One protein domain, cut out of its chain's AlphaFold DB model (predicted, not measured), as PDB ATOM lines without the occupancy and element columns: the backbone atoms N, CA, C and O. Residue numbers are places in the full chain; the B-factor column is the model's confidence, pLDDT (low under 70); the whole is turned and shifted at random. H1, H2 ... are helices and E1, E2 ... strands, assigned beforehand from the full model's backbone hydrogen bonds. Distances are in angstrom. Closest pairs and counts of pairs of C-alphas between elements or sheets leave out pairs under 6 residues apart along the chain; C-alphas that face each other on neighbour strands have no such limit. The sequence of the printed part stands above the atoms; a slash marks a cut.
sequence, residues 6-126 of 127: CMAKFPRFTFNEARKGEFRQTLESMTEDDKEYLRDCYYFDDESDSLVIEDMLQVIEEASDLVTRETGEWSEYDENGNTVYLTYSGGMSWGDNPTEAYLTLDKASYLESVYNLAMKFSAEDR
ATOM      1  N   CYS A   6     116.575 131.097 131.748       74.88
ATOM      2  CA  CYS A   6     117.628 130.179 131.314       74.88
ATOM      3  C   CYS A   6     117.198 129.443 130.036       74.88
ATOM      4  O   CYS A   6     116.015 129.143 129.852       74.88
ATOM      5  N   MET A   7     118.159 129.180 129.150       86.44
ATOM      6  CA  MET A   7     117.985 128.430 127.901       86.44
ATOM      7  C   MET A   7     119.231 127.580 127.665       86.44
ATOM      8  O   MET A   7     120.337 128.071 127.877       86.44
ATOM      9  N   ALA A   8     119.044 126.355 127.185       92.50
ATOM     10  CA  ALA A   8     120.125 125.485 126.734       92.50
ATOM     11  C   ALA A   8     119.897 125.116 125.269       92.50
ATOM     12  O   ALA A   8     118.747 124.981 124.839       92.50
ATOM     13  N   LYS A   9     120.975 124.970 124.496       94.62
ATOM     14  CA  LYS A   9     120.904 124.602 123.080       94.62
ATOM     15  C   LYS A   9     122.012 123.637 122.693       94.62
ATOM     16  O   LYS A   9     123.112 123.724 123.225       94.62
ATOM     17  N   PHE A  10     121.734 122.774 121.723       97.00
ATOM     18  CA  PHE A  10     122.714 121.844 121.178       97.00
ATOM     19  C   PHE A  10     122.509 121.632 119.668       97.00
ATOM     20  O   PHE A  10     121.359 121.644 119.210       97.00
ATOM     21  N   PRO A  11     123.581 121.475 118.867       96.94
ATOM     22  CA  PRO A  11     123.461 121.266 117.428       96.94
ATOM     23  C   PRO A  11     122.767 119.945 117.093       96.94
ATOM     24  O   PRO A  11     123.018 118.919 117.722       96.94
ATOM     25  N   ARG A  12     121.928 119.967 116.055       96.00
ATOM     26  CA  ARG A  12     121.284 118.775 115.500       96.00
ATOM     27  C   ARG A  12     122.157 118.138 114.439       96.00
ATOM     28  O   ARG A  12     122.538 118.817 113.483       96.00
ATOM     29  N   PHE A  13     122.409 116.845 114.569       96.62
ATOM     30  CA  PHE A  13     123.181 116.061 113.609       96.62
ATOM     31  C   PHE A  13     122.887 114.568 113.779       96.62
ATOM     32  O   PHE A  13     122.365 114.123 114.793       96.62
ATOM     33  N   THR A  14     123.255 113.776 112.782       96.75
ATOM     34  CA  THR A  14     123.111 112.321 112.796       96.75
ATOM     35  C   THR A  14     124.214 111.709 113.653       96.75
ATOM     36  O   THR A  14     125.378 111.708 113.241       96.75
ATOM     37  N   PHE A  15     123.875 111.159 114.817       96.25
ATOM     38  CA  PHE A  15     124.825 110.424 115.649       96.25
ATOM     39  C   PHE A  15     125.071 109.022 115.063       96.25
ATOM     40  O   PHE A  15     124.159 108.210 114.943       96.25
ATOM     41  N   ASN A  16     126.301 108.745 114.625       96.38
ATOM     42  CA  ASN A  16     126.694 107.464 114.028       96.38
ATOM     43  C   ASN A  16     128.017 106.964 114.629       96.38
ATOM     44  O   ASN A  16     128.707 107.717 115.311       96.38
ATOM     45  N   GLU A  17     128.401 105.716 114.349       96.62
ATOM     46  CA  GLU A  17     129.597 105.094 114.946       96.62
ATOM     47  C   GLU A  17     130.908 105.848 114.663       96.62
ATOM     48  O   GLU A  17     131.776 105.914 115.531       96.62
ATOM     49  N   ALA A  18     131.061 106.453 113.478       96.06
ATOM     50  CA  ALA A  18     132.256 107.236 113.165       96.06
ATOM     51  C   ALA A  18     132.329 108.498 114.039       96.06
ATOM     52  O   ALA A  18     133.345 108.753 114.683       96.06
ATOM     53  N   ARG A  19     131.214 109.231 114.138       97.56
ATOM     54  CA  ARG A  19     131.094 110.439 114.966       97.56
ATOM     55  C   ARG A  19     131.203 110.127 116.456       97.56
ATOM     56  O   ARG A  19     131.857 110.867 117.182       97.56
ATOM     57  N   LYS A  20     130.639 109.001 116.907       97.50
ATOM     58  CA  LYS A  20     130.809 108.480 118.271       97.50
ATOM     59  C   LYS A  20     132.287 108.269 118.603       97.50
ATOM     60  O   LYS A  20     132.713 108.601 119.706       97.50
ATOM     61  N   GLY A  21     133.069 107.755 117.649       97.69
ATOM     62  CA  GLY A  21     134.522 107.637 117.770       97.69
ATOM     63  C   GLY A  21     135.220 108.989 117.942       97.69
ATOM     64  O   GLY A  21     136.059 109.122 118.830       97.69
ATOM     65  N   GLU A  22     134.843 109.999 117.152       97.69
ATOM     66  CA  GLU A  22     135.392 111.360 117.275       97.69
ATOM     67  C   GLU A  22     135.041 111.998 118.631       97.69
ATOM     68  O   GLU A  22     135.937 112.475 119.323       97.69
ATOM     69  N   PHE A  23     133.779 111.927 119.073       97.88
ATOM     70  CA  PHE A  23     133.383 112.429 120.397       97.88
ATOM     71  C   PHE A  23     134.105 111.710 121.532       97.88
ATOM     72  O   PHE A  23     134.562 112.356 122.474       97.88
ATOM     73  N   ARG A  24     134.254 110.385 121.443       97.62
ATOM     74  CA  ARG A  24     135.001 109.614 122.440       97.62
ATOM     75  C   ARG A  24     136.441 110.097 122.531       97.62
ATOM     76  O   ARG A  24     136.916 110.337 123.633       97.62
ATOM     77  N   GLN A  25     137.109 110.289 121.396       97.06
ATOM     78  CA  GLN A  25     138.476 110.802 121.377       97.06
ATOM     79  C   GLN A  25     138.563 112.202 122.001       97.06
ATOM     80  O   GLN A  25     139.497 112.475 122.756       97.06
ATOM     81  N   THR A  26     137.595 113.078 121.717       96.25
ATOM     82  CA  THR A  26     137.501 114.406 122.338       96.25
ATOM     83  C   THR A  26     137.367 114.310 123.858       96.25
ATOM     84  O   THR A  26     138.091 115.002 124.568       96.25
ATOM     85  N   LEU A  27     136.504 113.422 124.358       95.38
ATOM     86  CA  LEU A  27     136.283 113.210 125.792       95.38
ATOM     87  C   LEU A  27     137.499 112.562 126.483       95.38
ATOM     88  O   LEU A  27     137.900 112.971 127.567       95.38
ATOM     89  N   GLU A  28     138.154 111.592 125.848       95.44
ATOM     90  CA  GLU A  28     139.386 110.976 126.366       95.44
ATOM     91  C   GLU A  28     140.560 111.967 126.428       95.44
ATOM     92  O   GLU A  28     141.478 111.792 127.230       95.44
ATOM     93  N   SER A  29     140.522 113.017 125.602       95.06
ATOM     94  CA  SER A  29     141.551 114.061 125.529       95.06
ATOM     95  C   SER A  29     141.268 115.269 126.432       95.06
ATOM     96  O   SER A  29     141.995 116.260 126.347       95.06
ATOM     97  N   MET A  30     140.221 115.217 127.263       93.00
ATOM     98  CA  MET A  30     139.884 116.292 128.202       93.00
ATOM     99  C   MET A  30     141.019 116.566 129.182       93.00
ATOM    100  O   MET A  30     141.716 115.650 129.631       93.00
ATOM    101  N   THR A  31     141.174 117.837 129.547       92.94
ATOM    102  CA  THR A  31     142.085 118.218 130.625       92.94
ATOM    103  C   THR A  31     141.546 117.738 131.974       92.94
ATOM    104  O   THR A  31     140.355 117.464 132.112       92.94
ATOM    105  N   GLU A  32     142.411 117.623 132.984       90.62
ATOM    106  CA  GLU A  32     141.948 117.274 134.334       90.62
ATOM    107  C   GLU A  32     141.002 118.344 134.900       90.62
ATOM    108  O   GLU A  32     140.014 117.982 135.528       90.62
ATOM    109  N   ASP A  33     141.228 119.624 134.579       91.00
ATOM    110  CA  ASP A  33     140.337 120.726 134.962       91.00
ATOM    111  C   ASP A  33     138.934 120.554 134.343       91.00
ATOM    112  O   ASP A  33     137.932 120.707 135.037       91.00
ATOM    113  N   ASP A  34     138.838 120.174 133.059       90.75
ATOM    114  CA  ASP A  34     137.545 119.910 132.401       90.75
ATOM    115  C   ASP A  34     136.821 118.711 133.031       90.75
ATOM    116  O   ASP A  34     135.598 118.724 133.193       90.75
ATOM    117  N   LYS A  35     137.569 117.660 133.391       89.19
ATOM    118  CA  LYS A  35     137.016 116.465 134.046       89.19
ATOM    119  C   LYS A  35     136.526 116.765 135.458       89.19
ATOM    120  O   LYS A  35     135.460 116.282 135.833       89.19
ATOM    121  N   GLU A  36     137.296 117.523 136.236       89.94
ATOM    122  CA  GLU A  36     136.911 117.977 137.575       89.94
ATOM    123  C   GLU A  36     135.651 118.841 137.488       89.94
ATOM    124  O   GLU A  36     134.664 118.564 138.161       89.94
ATOM    125  N   TYR A  37     135.624 119.794 136.557       87.75
ATOM    126  CA  TYR A  37     134.475 120.672 136.363       87.75
ATOM    127  C   TYR A  37     133.202 119.916 135.946       87.75
ATOM    128  O   TYR A  37     132.116 120.169 136.474       87.75
ATOM    129  N   LEU A  38     133.322 118.935 135.043       89.81
ATOM    130  CA  LEU A  38     132.215 118.045 134.689       89.81
ATOM    131  C   LEU A  38     131.694 117.256 135.891       89.81
ATOM    132  O   LEU A  38     130.476 117.120 136.041       89.81
ATOM    133  N   ARG A  39     132.601 116.720 136.716       89.69
ATOM    134  CA  ARG A  39     132.237 115.965 137.917       89.69
ATOM    135  C   ARG A  39     131.469 116.834 138.892       89.69
ATOM    136  O   ARG A  39     130.345 116.479 139.216       89.69
ATOM    137  N   ASP A  40     132.000 118.006 139.222       89.69
ATOM    138  CA  ASP A  40     131.379 118.957 140.147       89.69
ATOM    139  C   ASP A  40     129.934 119.316 139.773       89.69
ATOM    140  O   ASP A  40     129.108 119.606 140.643       89.69
ATOM    141  N   CYS A  41     129.621 119.330 138.474       88.69
ATOM    142  CA  CYS A  41     128.318 119.766 137.984       88.69
ATOM    143  C   CYS A  41     127.332 118.635 137.678       88.69
ATOM    144  O   CYS A  41     126.130 118.840 137.855       88.69
ATOM    145  N   TYR A  42     127.792 117.466 137.221       90.31
ATOM    146  CA  TYR A  42     126.897 116.431 136.680       90.31
ATOM    147  C   TYR A  42     127.114 115.021 137.211       90.31
ATOM    148  O   TYR A  42     126.296 114.152 136.903       90.31
ATOM    149  N   TYR A  43     128.176 114.781 137.973       90.00
ATOM    150  CA  TYR A  43     128.533 113.446 138.440       90.00
ATOM    151  C   TYR A  43     128.926 113.476 139.918       90.00
ATOM    152  O   TYR A  43     128.903 114.515 140.571       90.00
ATOM    153  N   PHE A  44     129.243 112.314 140.477       84.19
ATOM    154  CA  PHE A  44     129.840 112.227 141.806       84.19
ATOM    155  C   PHE A  44     131.354 112.026 141.691       84.19
ATOM    156  O   PHE A  44     131.830 111.362 140.770       84.19
ATOM    157  N   ASP A  45     132.114 112.567 142.648       78.31
ATOM    158  CA  ASP A  45     133.586 112.507 142.661       78.31
ATOM    159  C   ASP A  45     134.151 111.075 142.602       78.31
ATOM    160  O   ASP A  45     135.296 110.874 142.195       78.31
ATOM    161  N   ASP A  46     133.375 110.067 143.018       82.25
ATOM    162  CA  ASP A  46     133.767 108.657 143.008       82.25
ATOM    163  C   ASP A  46     133.525 107.942 141.667       82.25
ATOM    164  O   ASP A  46     133.954 106.795 141.495       82.25
ATOM    165  N   GLU A  47     132.898 108.601 140.690       88.88
ATOM    166  CA  GLU A  47     132.699 108.027 139.363       88.88
ATOM    167  C   GLU A  47     133.997 107.990 138.539       88.88
ATOM    168  O   GLU A  47     134.714 108.979 138.353       88.88
ATOM    169  N   SER A  48     134.294 106.813 137.984       91.38
ATOM    170  CA  SER A  48     135.461 106.609 137.120       91.38
ATOM    171  C   SER A  48     135.331 107.359 135.789       91.38
ATOM    172  O   SER A  48     134.242 107.377 135.215       91.38
ATOM    173  N   ASP A  49     136.451 107.835 135.230       90.62
ATOM    174  CA  ASP A  49     136.511 108.505 133.917       90.62
ATOM    175  C   ASP A  49     135.758 107.740 132.817       90.62
ATOM    176  O   ASP A  49     135.055 108.341 132.013       90.62
ATOM    177  N   SER A  50     135.856 106.406 132.782       92.19
ATOM    178  CA  SER A  50     135.178 105.612 131.752       92.19
ATOM    179  C   SER A  50     133.654 105.699 131.833       92.19
ATOM    180  O   SER A  50     133.001 105.697 130.798       92.19
ATOM    181  N   LEU A  51     133.085 105.780 133.040       92.88
ATOM    182  CA  LEU A  51     131.637 105.926 133.220       92.88
ATOM    183  C   LEU A  51     131.173 107.317 132.789       92.88
ATOM    184  O   LEU A  51     130.216 107.415 132.029       92.88
ATOM    185  N   VAL A  52     131.914 108.356 133.186       93.56
ATOM    186  CA  VAL A  52     131.668 109.743 132.764       93.56
ATOM    187  C   VAL A  52     131.688 109.858 131.237       93.56
ATOM    188  O   VAL A  52     130.808 110.478 130.649       93.56
ATOM    189  N   ILE A  53     132.661 109.228 130.570       95.12
ATOM    190  CA  ILE A  53     132.768 109.250 129.105       95.12
ATOM    191  C   ILE A  53     131.579 108.542 128.439       95.12
ATOM    192  O   ILE A  53     131.015 109.089 127.494       95.12
ATOM    193  N   GLU A  54     131.195 107.342 128.890       96.38
ATOM    194  CA  GLU A  54     130.048 106.631 128.299       96.38
ATOM    195  C   GLU A  54     128.735 107.393 128.496       96.38
ATOM    196  O   GLU A  54     127.948 107.497 127.554       96.38
ATOM    197  N   ASP A  55     128.514 107.964 129.681       95.50
ATOM    198  CA  ASP A  55     127.312 108.749 129.963       95.50
ATOM    199  C   ASP A  55     127.271 110.032 129.119       95.50
ATOM    200  O   ASP A  55     126.253 110.335 128.498       95.50
ATOM    201  N   MET A  56     128.402 110.733 128.970       96.25
ATOM    202  CA  MET A  56     128.497 111.876 128.056       96.25
ATOM    203  C   MET A  56     128.180 111.488 126.608       96.25
ATOM    204  O   MET A  56     127.486 112.235 125.921       96.25
ATOM    205  N   LEU A  57     128.653 110.333 126.126       97.62
ATOM    206  CA  LEU A  57     128.325 109.867 124.775       97.62
ATOM    207  C   LEU A  57     126.824 109.614 124.606       97.62
ATOM    208  O   LEU A  57     126.274 109.987 123.571       97.62
ATOM    209  N   GLN A  58     126.172 109.026 125.610       97.31
ATOM    210  CA  GLN A  58     124.723 108.835 125.602       97.31
ATOM    211  C   GLN A  58     123.984 110.181 125.601       97.31
ATOM    212  O   GLN A  58     123.075 110.386 124.803       97.31
ATOM    213  N   VAL A  59     124.410 111.126 126.438       97.44
ATOM    214  CA  VAL A  59     123.821 112.470 126.508       97.44
ATOM    215  C   VAL A  59     123.955 113.212 125.174       97.44
ATOM    216  O   VAL A  59     123.002 113.851 124.731       97.44
ATOM    217  N   ILE A  60     125.106 113.111 124.501       97.88
ATOM    218  CA  ILE A  60     125.321 113.717 123.178       97.88
ATOM    219  C   ILE A  60     124.410 113.069 122.127       97.88
ATOM    220  O   ILE A  60     123.823 113.782 121.311       97.88
ATOM    221  N   GLU A  61     124.278 111.739 122.144       97.94
ATOM    222  CA  GLU A  61     123.370 111.005 121.256       97.94
ATOM    223  C   GLU A  61     121.924 111.483 121.441       97.94
ATOM    224  O   GLU A  61     121.282 111.892 120.473       97.94
ATOM    225  N   GLU A  62     121.440 111.531 122.683       96.94
ATOM    226  CA  GLU A  62     120.093 112.003 123.017       96.94
ATOM    227  C   GLU A  62     119.874 113.468 122.611       96.94
ATOM    228  O   GLU A  62     118.853 113.800 122.005       96.94
ATOM    229  N   ALA A  63     120.837 114.348 122.898       97.00
ATOM    230  CA  ALA A  63     120.756 115.770 122.574       97.00
ATOM    231  C   ALA A  63     120.721 116.040 121.060       97.00
ATOM    232  O   ALA A  63     120.038 116.969 120.619       97.00
ATOM    233  N   SER A  64     121.436 115.233 120.264       96.19
ATOM    234  CA  SER A  64     121.624 115.438 118.818       96.19
ATOM    235  C   SER A  64     120.330 115.384 117.996       96.19
ATOM    236  O   SER A  64     120.240 116.024 116.945       96.19
ATOM    237  N   ASP A  65     119.305 114.683 118.486       93.94
ATOM    238  CA  ASP A  65     117.999 114.572 117.830       93.94
ATOM    239  C   ASP A  65     116.832 114.809 118.803       93.94
ATOM    240  O   ASP A  65     115.696 114.412 118.540       93.94
ATOM    241  N   LEU A  66     117.085 115.487 119.929       95.56
ATOM    242  CA  LEU A  66     116.075 115.712 120.960       95.56
ATOM    243  C   LEU A  66     114.868 116.475 120.392       95.56
ATOM    244  O   LEU A  66     114.990 117.599 119.899       95.56
ATOM    245  N   VAL A  67     113.684 115.865 120.474       93.06
ATOM    246  CA  VAL A  67     112.410 116.485 120.089       93.06
ATOM    247  C   VAL A  67     111.372 116.180 121.154       93.06
ATOM    248  O   VAL A  67     110.881 115.060 121.282       93.06
ATOM    249  N   THR A  68     111.001 117.205 121.907       91.00
ATOM    250  CA  THR A  68     109.922 117.149 122.890       91.00
ATOM    251  C   THR A  68     109.004 118.360 122.730       91.00
ATOM    252  O   THR A  68     109.271 119.282 121.962       91.00
ATOM    253  N   ARG A  69     107.906 118.398 123.492       88.69
ATOM    254  CA  ARG A  69     107.016 119.574 123.544       88.69
ATOM    255  C   ARG A  69     107.699 120.837 124.102       88.69
ATOM    256  O   ARG A  69     107.121 121.913 124.009       88.69
ATOM    257  N   GLU A  70     108.854 120.685 124.754       87.25
ATOM    258  CA  GLU A  70     109.579 121.739 125.485       87.25
ATOM    259  C   GLU A  70     110.772 122.280 124.685       87.25
ATOM    260  O   GLU A  70     111.410 123.253 125.091       87.25
ATOM    261  N   THR A  71     111.058 121.662 123.537       91.69
ATOM    262  CA  THR A  71     112.141 122.047 122.637       91.69
ATOM    263  C   THR A  71     111.616 122.759 121.399       91.69
ATOM    264  O   THR A  71     110.552 122.419 120.880       91.69
ATOM    265  N   GLY A  72     112.393 123.710 120.894       91.25
ATOM    266  CA  GLY A  72     112.224 124.290 119.568       91.25
ATOM    267  C   GLY A  72     113.474 124.101 118.716       91.25
ATOM    268  O   GLY A  72     114.526 123.690 119.208       91.25
ATOM    269  N   GLU A  73     113.349 124.426 117.435       92.50
ATOM    270  CA  GLU A  73     114.462 124.426 116.490       92.50
ATOM    271  C   GLU A  73     114.776 125.849 116.046       92.50
ATOM    272  O   GLU A  73     113.877 126.660 115.800       92.50
ATOM    273  N   TRP A  74     116.062 126.155 115.936       91.56
ATOM    274  CA  TRP A  74     116.549 127.430 115.432       91.56
ATOM    275  C   TRP A  74     117.767 127.202 114.537       91.56
ATOM    276  O   TRP A  74     118.531 126.263 114.748       91.56
ATOM    277  N   SER A  75     117.947 128.049 113.527       92.31
ATOM    278  CA  SER A  75     119.101 127.986 112.627       92.31
ATOM    279  C   SER A  75     120.066 129.136 112.891       92.31
ATOM    280  O   SER A  75     119.638 130.289 112.986       92.31
ATOM    281  N   GLU A  76     121.362 128.845 112.927       93.06
ATOM    282  CA  GLU A  76     122.434 129.840 113.058       93.06
ATOM    283  C   GLU A  76     123.497 129.618 111.975       93.06
ATOM    284  O   GLU A  76     123.426 128.658 111.205       93.06
ATOM    285  N   TYR A  77     124.472 130.521 111.905       91.12
ATOM    286  CA  TYR A  77     125.637 130.369 111.040       91.12
ATOM    287  C   TYR A  77     126.843 129.951 111.877       91.12
ATOM    288  O   TYR A  77     127.087 130.544 112.930       91.12
ATOM    289  N   ASP A  78     127.588 128.949 111.411       87.94
ATOM    290  CA  ASP A  78     128.901 128.630 111.976       87.94
ATOM    291  C   ASP A  78     129.954 129.690 111.584       87.94
ATOM    292  O   ASP A  78     129.687 130.631 110.828       87.94
ATOM    293  N   GLU A  79     131.180 129.536 112.087       84.75
ATOM    294  CA  GLU A  79     132.306 130.440 111.795       84.75
ATOM    295  C   GLU A  79     132.695 130.507 110.305       84.75
ATOM    296  O   GLU A  79     133.316 131.477 109.867       84.75
ATOM    297  N   ASN A  80     132.299 129.506 109.514       87.44
ATOM    298  CA  ASN A  80     132.571 129.400 108.084       87.44
ATOM    299  C   ASN A  80     131.387 129.885 107.224       87.44
ATOM    300  O   ASN A  80     131.472 129.878 105.995       87.44
ATOM    301  N   GLY A  81     130.293 130.332 107.849       88.56
ATOM    302  CA  GLY A  81     129.074 130.781 107.178       88.56
ATOM    303  C   GLY A  81     128.143 129.650 106.728       88.56
ATOM    304  O   GLY A  81     127.180 129.919 106.004       88.56
ATOM    305  N   ASN A  82     128.387 128.406 107.145       91.00
ATOM    306  CA  ASN A  82     127.465 127.301 106.901       91.00
ATOM    307  C   ASN A  82     126.243 127.435 107.810       91.00
ATOM    308  O   ASN A  82     126.340 127.888 108.950       91.00
ATOM    309  N   THR A  83     125.078 127.025 107.311       93.56
ATOM    310  CA  THR A  83     123.864 126.982 108.134       93.56
ATOM    311  C   THR A  83     123.890 125.742 109.017       93.56
ATOM    312  O   THR A  83     123.955 124.625 108.508       93.56
ATOM    313  N   VAL A  84     123.775 125.942 110.326       94.56
ATOM    314  CA  VAL A  84     123.611 124.877 111.320       94.56
ATOM    315  C   VAL A  84     122.215 124.936 111.921       94.56
ATOM    316  O   VAL A  84     121.608 126.006 112.012       94.56
ATOM    317  N   TYR A  85     121.703 123.785 112.347       94.06
ATOM    318  CA  TYR A  85     120.417 123.688 113.032       94.06
ATOM    319  C   TYR A  85     120.654 123.279 114.473       94.06
ATOM    320  O   TYR A  85     121.421 122.361 114.742       94.06
ATOM    321  N   LEU A  86     119.981 123.947 115.398       94.81
ATOM    322  CA  LEU A  86     120.117 123.725 116.828       94.81
ATOM    323  C   LEU A  86     118.756 123.389 117.418       94.81
ATOM    324  O   LEU A  86     117.749 124.015 117.080       94.81
ATOM    325  N   THR A  87     118.750 122.439 118.342       95.25
ATOM    326  CA  THR A  87     117.649 122.253 119.281       95.25
ATOM    327  C   THR A  87     117.888 123.181 120.460       95.25
ATOM    328  O   THR A  87     118.997 123.226 120.987       95.25
ATOM    329  N   TYR A  88     116.866 123.903 120.903       93.31
ATOM    330  CA  TYR A  88     116.920 124.686 122.135       93.31
ATOM    331  C   TYR A  88     115.771 124.309 123.068       93.31
ATOM    332  O   TYR A  88     114.665 124.021 122.611       93.31
ATOM    333  N   SER A  89     116.012 124.345 124.377       91.12
ATOM    334  CA  SER A  89     114.967 124.318 125.406       91.12
ATOM    335  C   SER A  89     114.665 125.746 125.870       91.12
ATOM    336  O   SER A  89     115.554 126.596 125.967       91.12
ATOM    337  N   GLY A  90     113.384 126.050 126.083       74.81
ATOM    338  CA  GLY A  90     112.931 127.419 126.339       74.81
ATOM    339  C   GLY A  90     112.920 127.845 127.813       74.81
ATOM    340  O   GLY A  90     112.514 127.085 128.683       74.81
ATOM    341  N   GLY A  91     113.240 129.126 128.050       62.44
ATOM    342  CA  GLY A  91     112.439 130.070 128.847       62.44
ATOM    343  C   GLY A  91     112.086 129.723 130.293       62.44
ATOM    344  O   GLY A  91     111.005 130.111 130.738       62.44
ATOM    345  N   MET A  92     112.951 129.030 131.030       71.88
ATOM    346  CA  MET A  92     112.692 128.736 132.446       71.88
ATOM    347  C   MET A  92     112.975 129.965 133.302       71.88
ATOM    348  O   MET A  92     114.032 130.583 133.151       71.88
ATOM    349  N   SER A  93     112.042 130.349 134.177       73.81
ATOM    350  CA  SER A  93     112.259 131.477 135.085       73.81
ATOM    351  C   SER A  93     113.292 131.091 136.141       73.81
ATOM    352  O   SER A  93     113.421 129.924 136.508       73.81
ATOM    353  N   TRP A  94     114.005 132.070 136.698       68.75
ATOM    354  CA  TRP A  94     114.897 131.786 137.826       68.75
ATOM    355  C   TRP A  94     114.105 131.238 139.013       68.75
ATOM    356  O   TRP A  94     113.221 131.916 139.538       68.75
ATOM    357  N   GLY A  95     114.455 130.024 139.439       72.81
ATOM    358  CA  GLY A  95     113.780 129.294 140.512       72.81
ATOM    359  C   GLY A  95     112.806 128.217 140.033       72.81
ATOM    360  O   GLY A  95     112.366 127.424 140.864       72.81
ATOM    361  N   ASP A  96     112.504 128.147 138.731       81.81
ATOM    362  CA  ASP A  96     111.860 126.965 138.161       81.81
ATOM    363  C   ASP A  96     112.859 125.798 138.179       81.81
ATOM    364  O   ASP A  96     114.057 125.979 137.940       81.81
ATOM    365  N   ASN A  97     112.369 124.592 138.471       82.69
ATOM    366  CA  ASN A  97     113.202 123.400 138.349       82.69
ATOM    367  C   ASN A  97     113.544 123.172 136.869       82.69
ATOM    368  O   ASN A  97     112.643 123.276 136.030       82.69
ATOM    369  N   PRO A  98     114.803 122.828 136.546       85.12
ATOM    370  CA  PRO A  98     115.189 122.545 135.176       85.12
ATOM    371  C   PRO A  98     114.411 121.346 134.625       85.12
ATOM    372  O   PRO A  98     114.193 120.360 135.333       85.12
ATOM    373  N   THR A  99     113.976 121.434 133.368       90.56
ATOM    374  CA  THR A  99     113.349 120.299 132.682       90.56
ATOM    375  C   THR A  99     114.399 119.292 132.225       90.56
ATOM    376  O   THR A  99     115.572 119.630 132.069       90.56
ATOM    377  N   GLU A 100     113.979 118.054 131.960       91.44
ATOM    378  CA  GLU A 100     114.871 117.019 131.420       91.44
ATOM    379  C   GLU A 100     115.512 117.474 130.103       91.44
ATOM    380  O   GLU A 100     116.721 117.369 129.938       91.44
ATOM    381  N   ALA A 101     114.733 118.096 129.209       92.94
ATOM    382  CA  ALA A 101     115.255 118.621 127.951       92.94
ATOM    383  C   ALA A 101     116.299 119.730 128.153       92.94
ATOM    384  O   ALA A 101     117.262 119.806 127.394       92.94
ATOM    385  N   TYR A 102     116.123 120.584 129.166       93.12
ATOM    386  CA  TYR A 102     117.150 121.555 129.521       93.12
ATOM    387  C   TYR A 102     118.423 120.854 129.986       93.12
ATOM    388  O   TYR A 102     119.477 121.135 129.435       93.12
ATOM    389  N   LEU A 103     118.323 119.921 130.938       92.19
ATOM    390  CA  LEU A 103     119.485 119.227 131.500       92.19
ATOM    391  C   LEU A 103     120.267 118.457 130.432       92.19
ATOM    392  O   LEU A 103     121.491 118.544 130.406       92.19
ATOM    393  N   THR A 104     119.581 117.755 129.524       95.12
ATOM    394  CA  THR A 104     120.225 117.026 128.422       95.12
ATOM    395  C   THR A 104     120.987 117.971 127.493       95.12
ATOM    396  O   THR A 104     122.149 117.717 127.182       95.12
ATOM    397  N   LEU A 105     120.370 119.081 127.067       95.31
ATOM    398  CA  LEU A 105     121.024 120.046 126.176       95.31
ATOM    399  C   LEU A 105     122.168 120.790 126.877       95.31
ATOM    400  O   LEU A 105     123.226 120.961 126.280       95.31
ATOM    401  N   ASP A 106     121.963 121.207 128.127       93.81
ATOM    402  CA  ASP A 106     122.942 121.933 128.944       93.81
ATOM    403  C   ASP A 106     124.192 121.076 129.150       93.81
ATOM    404  O   ASP A 106     125.291 121.477 128.763       93.81
ATOM    405  N   LYS A 107     124.001 119.830 129.603       94.44
ATOM    406  CA  LYS A 107     125.076 118.858 129.803       94.44
ATOM    407  C   LYS A 107     125.815 118.528 128.505       94.44
ATOM    408  O   LYS A 107     127.043 118.540 128.494       94.44
ATOM    409  N   ALA A 108     125.107 118.296 127.396       95.81
ATOM    410  CA  ALA A 108     125.742 118.044 126.097       95.81
ATOM    411  C   ALA A 108     126.569 119.246 125.604       95.81
ATOM    412  O   ALA A 108     127.627 119.074 125.000       95.81
ATOM    413  N   SER A 109     126.096 120.467 125.872       93.06
ATOM    414  CA  SER A 109     126.741 121.718 125.454       93.06
ATOM    415  C   SER A 109     127.874 122.189 126.365       93.06
ATOM    416  O   SER A 109     128.554 123.160 126.043       93.06
ATOM    417  N   TYR A 110     128.070 121.512 127.495       90.69
ATOM    418  CA  TYR A 110     128.890 122.009 128.589       90.69
ATOM    419  C   TYR A 110     130.372 122.165 128.235       90.69
ATOM    420  O   TYR A 110     131.029 123.098 128.691       90.69
ATOM    421  N   LEU A 111     130.895 121.268 127.394       91.44
ATOM    422  CA  LEU A 111     132.264 121.339 126.899       91.44
ATOM    423  C   LEU A 111     132.308 122.002 125.527       91.44
ATOM    424  O   LEU A 111     131.718 121.508 124.564       91.44
ATOM    425  N   GLU A 112     133.107 123.060 125.407       92.50
ATOM    426  CA  GLU A 112     133.287 123.789 124.148       92.50
ATOM    427  C   GLU A 112     133.801 122.876 123.020       92.50
ATOM    428  O   GLU A 112     133.332 122.955 121.884       92.50
ATOM    429  N   SER A 113     134.721 121.957 123.326       92.88
ATOM    430  CA  SER A 113     135.268 121.007 122.350       92.88
ATOM    431  C   SER A 113     134.205 120.058 121.782       92.88
ATOM    432  O   SER A 113     134.195 119.795 120.578       92.88
ATOM    433  N   VAL A 114     133.278 119.591 122.625       95.06
ATOM    434  CA  VAL A 114     132.129 118.766 122.221       95.06
ATOM    435  C   VAL A 114     131.155 119.595 121.390       95.06
ATOM    436  O   VAL A 114     130.754 119.172 120.304       95.06
ATOM    437  N   TYR A 115     130.816 120.796 121.856       95.44
ATOM    438  CA  TYR A 115     129.886 121.679 121.157       95.44
ATOM    439  C   TYR A 115     130.384 122.044 119.749       95.44
ATOM    440  O   TYR A 115     129.633 121.956 118.777       95.44
ATOM    441  N   ASN A 116     131.668 122.377 119.606       95.31
ATOM    442  CA  ASN A 116     132.273 122.717 118.317       95.31
ATOM    443  C   ASN A 116     132.272 121.530 117.340       95.31
ATOM    444  O   ASN A 116     131.999 121.702 116.149       95.31
ATOM    445  N   LEU A 117     132.514 120.314 117.835       96.38
ATOM    446  CA  LEU A 117     132.429 119.108 117.014       96.38
ATOM    447  C   LEU A 117     130.986 118.842 116.545       96.38
ATOM    448  O   LEU A 117     130.762 118.532 115.373       96.38
ATOM    449  N   ALA A 118     129.999 119.041 117.419       96.81
ATOM    450  CA  ALA A 118     128.583 118.937 117.067       96.81
ATOM    451  C   ALA A 118     128.162 119.979 116.012       96.81
ATOM    452  O   ALA A 118     127.428 119.650 115.078       96.81
ATOM    453  N   MET A 119     128.663 121.216 116.107       95.88
ATOM    454  CA  MET A 119     128.421 122.271 115.111       95.88
ATOM    455  C   MET A 119     128.931 121.868 113.725       95.88
ATOM    456  O   MET A 119     128.193 121.980 112.744       95.88
ATOM    457  N   LYS A 120     130.158 121.334 113.648       95.38
ATOM    458  CA  LYS A 120     130.741 120.813 112.402       95.38
ATOM    459  C   LYS A 120     129.843 119.741 111.775       95.38
ATOM    460  O   LYS A 120     129.503 119.840 110.600       95.38
ATOM    461  N   PHE A 121     129.419 118.744 112.550       96.12
ATOM    462  CA  PHE A 121     128.556 117.673 112.036       96.12
ATOM    463  C   PHE A 121     127.168 118.162 111.622       96.12
ATOM    464  O   PHE A 121     126.618 117.673 110.636       96.12
ATOM    465  N   SER A 122     126.618 119.145 112.336       95.50
ATOM    466  CA  SER A 122     125.356 119.778 111.957       95.50
ATOM    467  C   SER A 122     125.458 120.468 110.597       95.50
ATOM    468  O   SER A 122     124.555 120.327 109.774       95.50
ATOM    469  N   ALA A 123     126.565 121.168 110.334       93.81
ATOM    470  CA  ALA A 123     126.816 121.799 109.041       93.81
ATOM    471  C   ALA A 123     126.978 120.759 107.918       93.81
ATOM    472  O   ALA A 123     126.389 120.913 106.850       93.81
ATOM    473  N   GLU A 124     127.737 119.684 108.161       92.56
ATOM    474  CA  GLU A 124     127.970 118.607 107.187       92.56
ATOM    475  C   GLU A 124     126.685 117.895 106.753       92.56
ATOM    476  O   GLU A 124     126.503 117.640 105.569       92.56
ATOM    477  N   ASP A 125     125.775 117.602 107.684       91.38
ATOM    478  CA  ASP A 125     124.509 116.920 107.372       91.38
ATOM    479  C   ASP A 125     123.552 117.772 106.522       91.38
ATOM    480  O   ASP A 125     122.523 117.282 106.044       91.38
ATOM    481  N   ARG A 126     123.853 119.063 106.371       83.44
ATOM    482  CA  ARG A 126     123.041 120.031 105.628       83.44
ATOM    483  C   ARG A 126     123.686 120.485 104.318       83.44
ATOM    484  O   ARG A 126     123.018 121.205 103.573       83.44
TER     485      ARG A 126
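This is residues 6 to 126 of the 127 residues of an uncharacterized protein of SAR202 cluster bacterium (UniProt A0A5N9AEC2). A small, strongly twisted wall of three antiparallel strands has H4 and H5 packed over one face, while its other face is bare of named helices. The long helix H3 reaches away from the sheet beyond H4, H1 bridges H3 and H5, and H2 lies at the end far from the sheet. The printed part has 121 residues with three named strands and five named helices, in the order E1 H1 H2 H3 E2 E3 H4 H5; the sheet runs E1 E3 E2, and the class is mixed, helices and strands. The whole is compact, with a radius of gyration of the C-alphas of 14.3 A and spans of 38 by 38 by 22 A.

The strand E1, residues 6 to 11, begins at C-alpha 6 at (117.628, 130.179, 131.314) and is 17.5 A long from first to last C-alpha. The helix H1, residues 17 to 28, measures 16.2 A, and H2, residues 32 to 42, measures 15.3 A. H3, residues 49 to 64, is the longest helix at 22.3 A, and it begins at C-alpha 49 at (136.511, 108.505, 133.917). The strand E2, residues 71 to 77, covers 19.6 A, and E3, residues 83 to 93, covers 29.7 A. H4, residues 100 to 109, is 14.1 A long. H5, residues 112 to 124, is 18.5 A long and ends at C-alpha 124 at (127.970, 118.607, 107.187).

The sheet has E1 and E2 as edge strands and E3 as its inner strand. E1 and E3 are antiparallel at 159 degrees, with N 10 and O 87 2.9 A apart and N 89 and O 8 2.8 A apart, both within hydrogen-bond range. E2 and E3 form an antiparallel hairpin at 135 degrees, with N 86 and O 74 within hydrogen-bond range at 2.8 A. H4 on one face of the sheet makes two layers, a helix layer and a strand layer. Its height over the sheet is 7.2 A, and it lies over E1 and only just over E3, where 3 of its C-alphas fall. On the local plane it stands at 59 degrees to E1, slantwise to the strands, only just short of across; the closest C-alphas of the two are those of Ala 8 and Asp 106, 5.0 A apart. H5 lies on the same face, over E1 and E3, at a height of 8.4 A over the sheet. It runs along the strands, at 16 degrees to E1 on the local plane, and its closest C-alpha pair with E3 is Val 84 and Ala 123, 5.0 A. H4 and H5 touch only at the corner by their link, and only just, with 3 pairs of C-alphas within 8 A. H3 only grazes the sheet, with its residues 60 to 64. With residues 56 to 63 alone it touches H4 at a steep tilt of 67 degrees, opposite ways; the closest C-alphas are those of Ile 60 and Ala 108, 5.2 A apart. H1 touches H3 at a steep tilt of 46 degrees, opposite ways, closest at the C-alphas of Leu 27 and Ile 53, 6.2 A; H3 uses residues 53 to 57 alone. H1, with residues 23 to 27 alone, touches H5 at a shallow tilt of 18 degrees, opposite ways, where the C-alphas of Phe 23 and Val 114 are closest at 6.7 A. H2 is close to H3 but not clearly touching it, with the C-alphas of Lys 35 and Asp 49 closest at 8.0 A. In H1, H2, H3, H4 and H5 every O i to N i+4 pair is within hydrogen-bond range.

The two C-alphas farthest apart are those of Asp 46 and Gly 81, 42.4 A. The printed part has no cut and no long link. The mean pLDDT of the printed part is 91.6, and residues 91 and 94 are under 70.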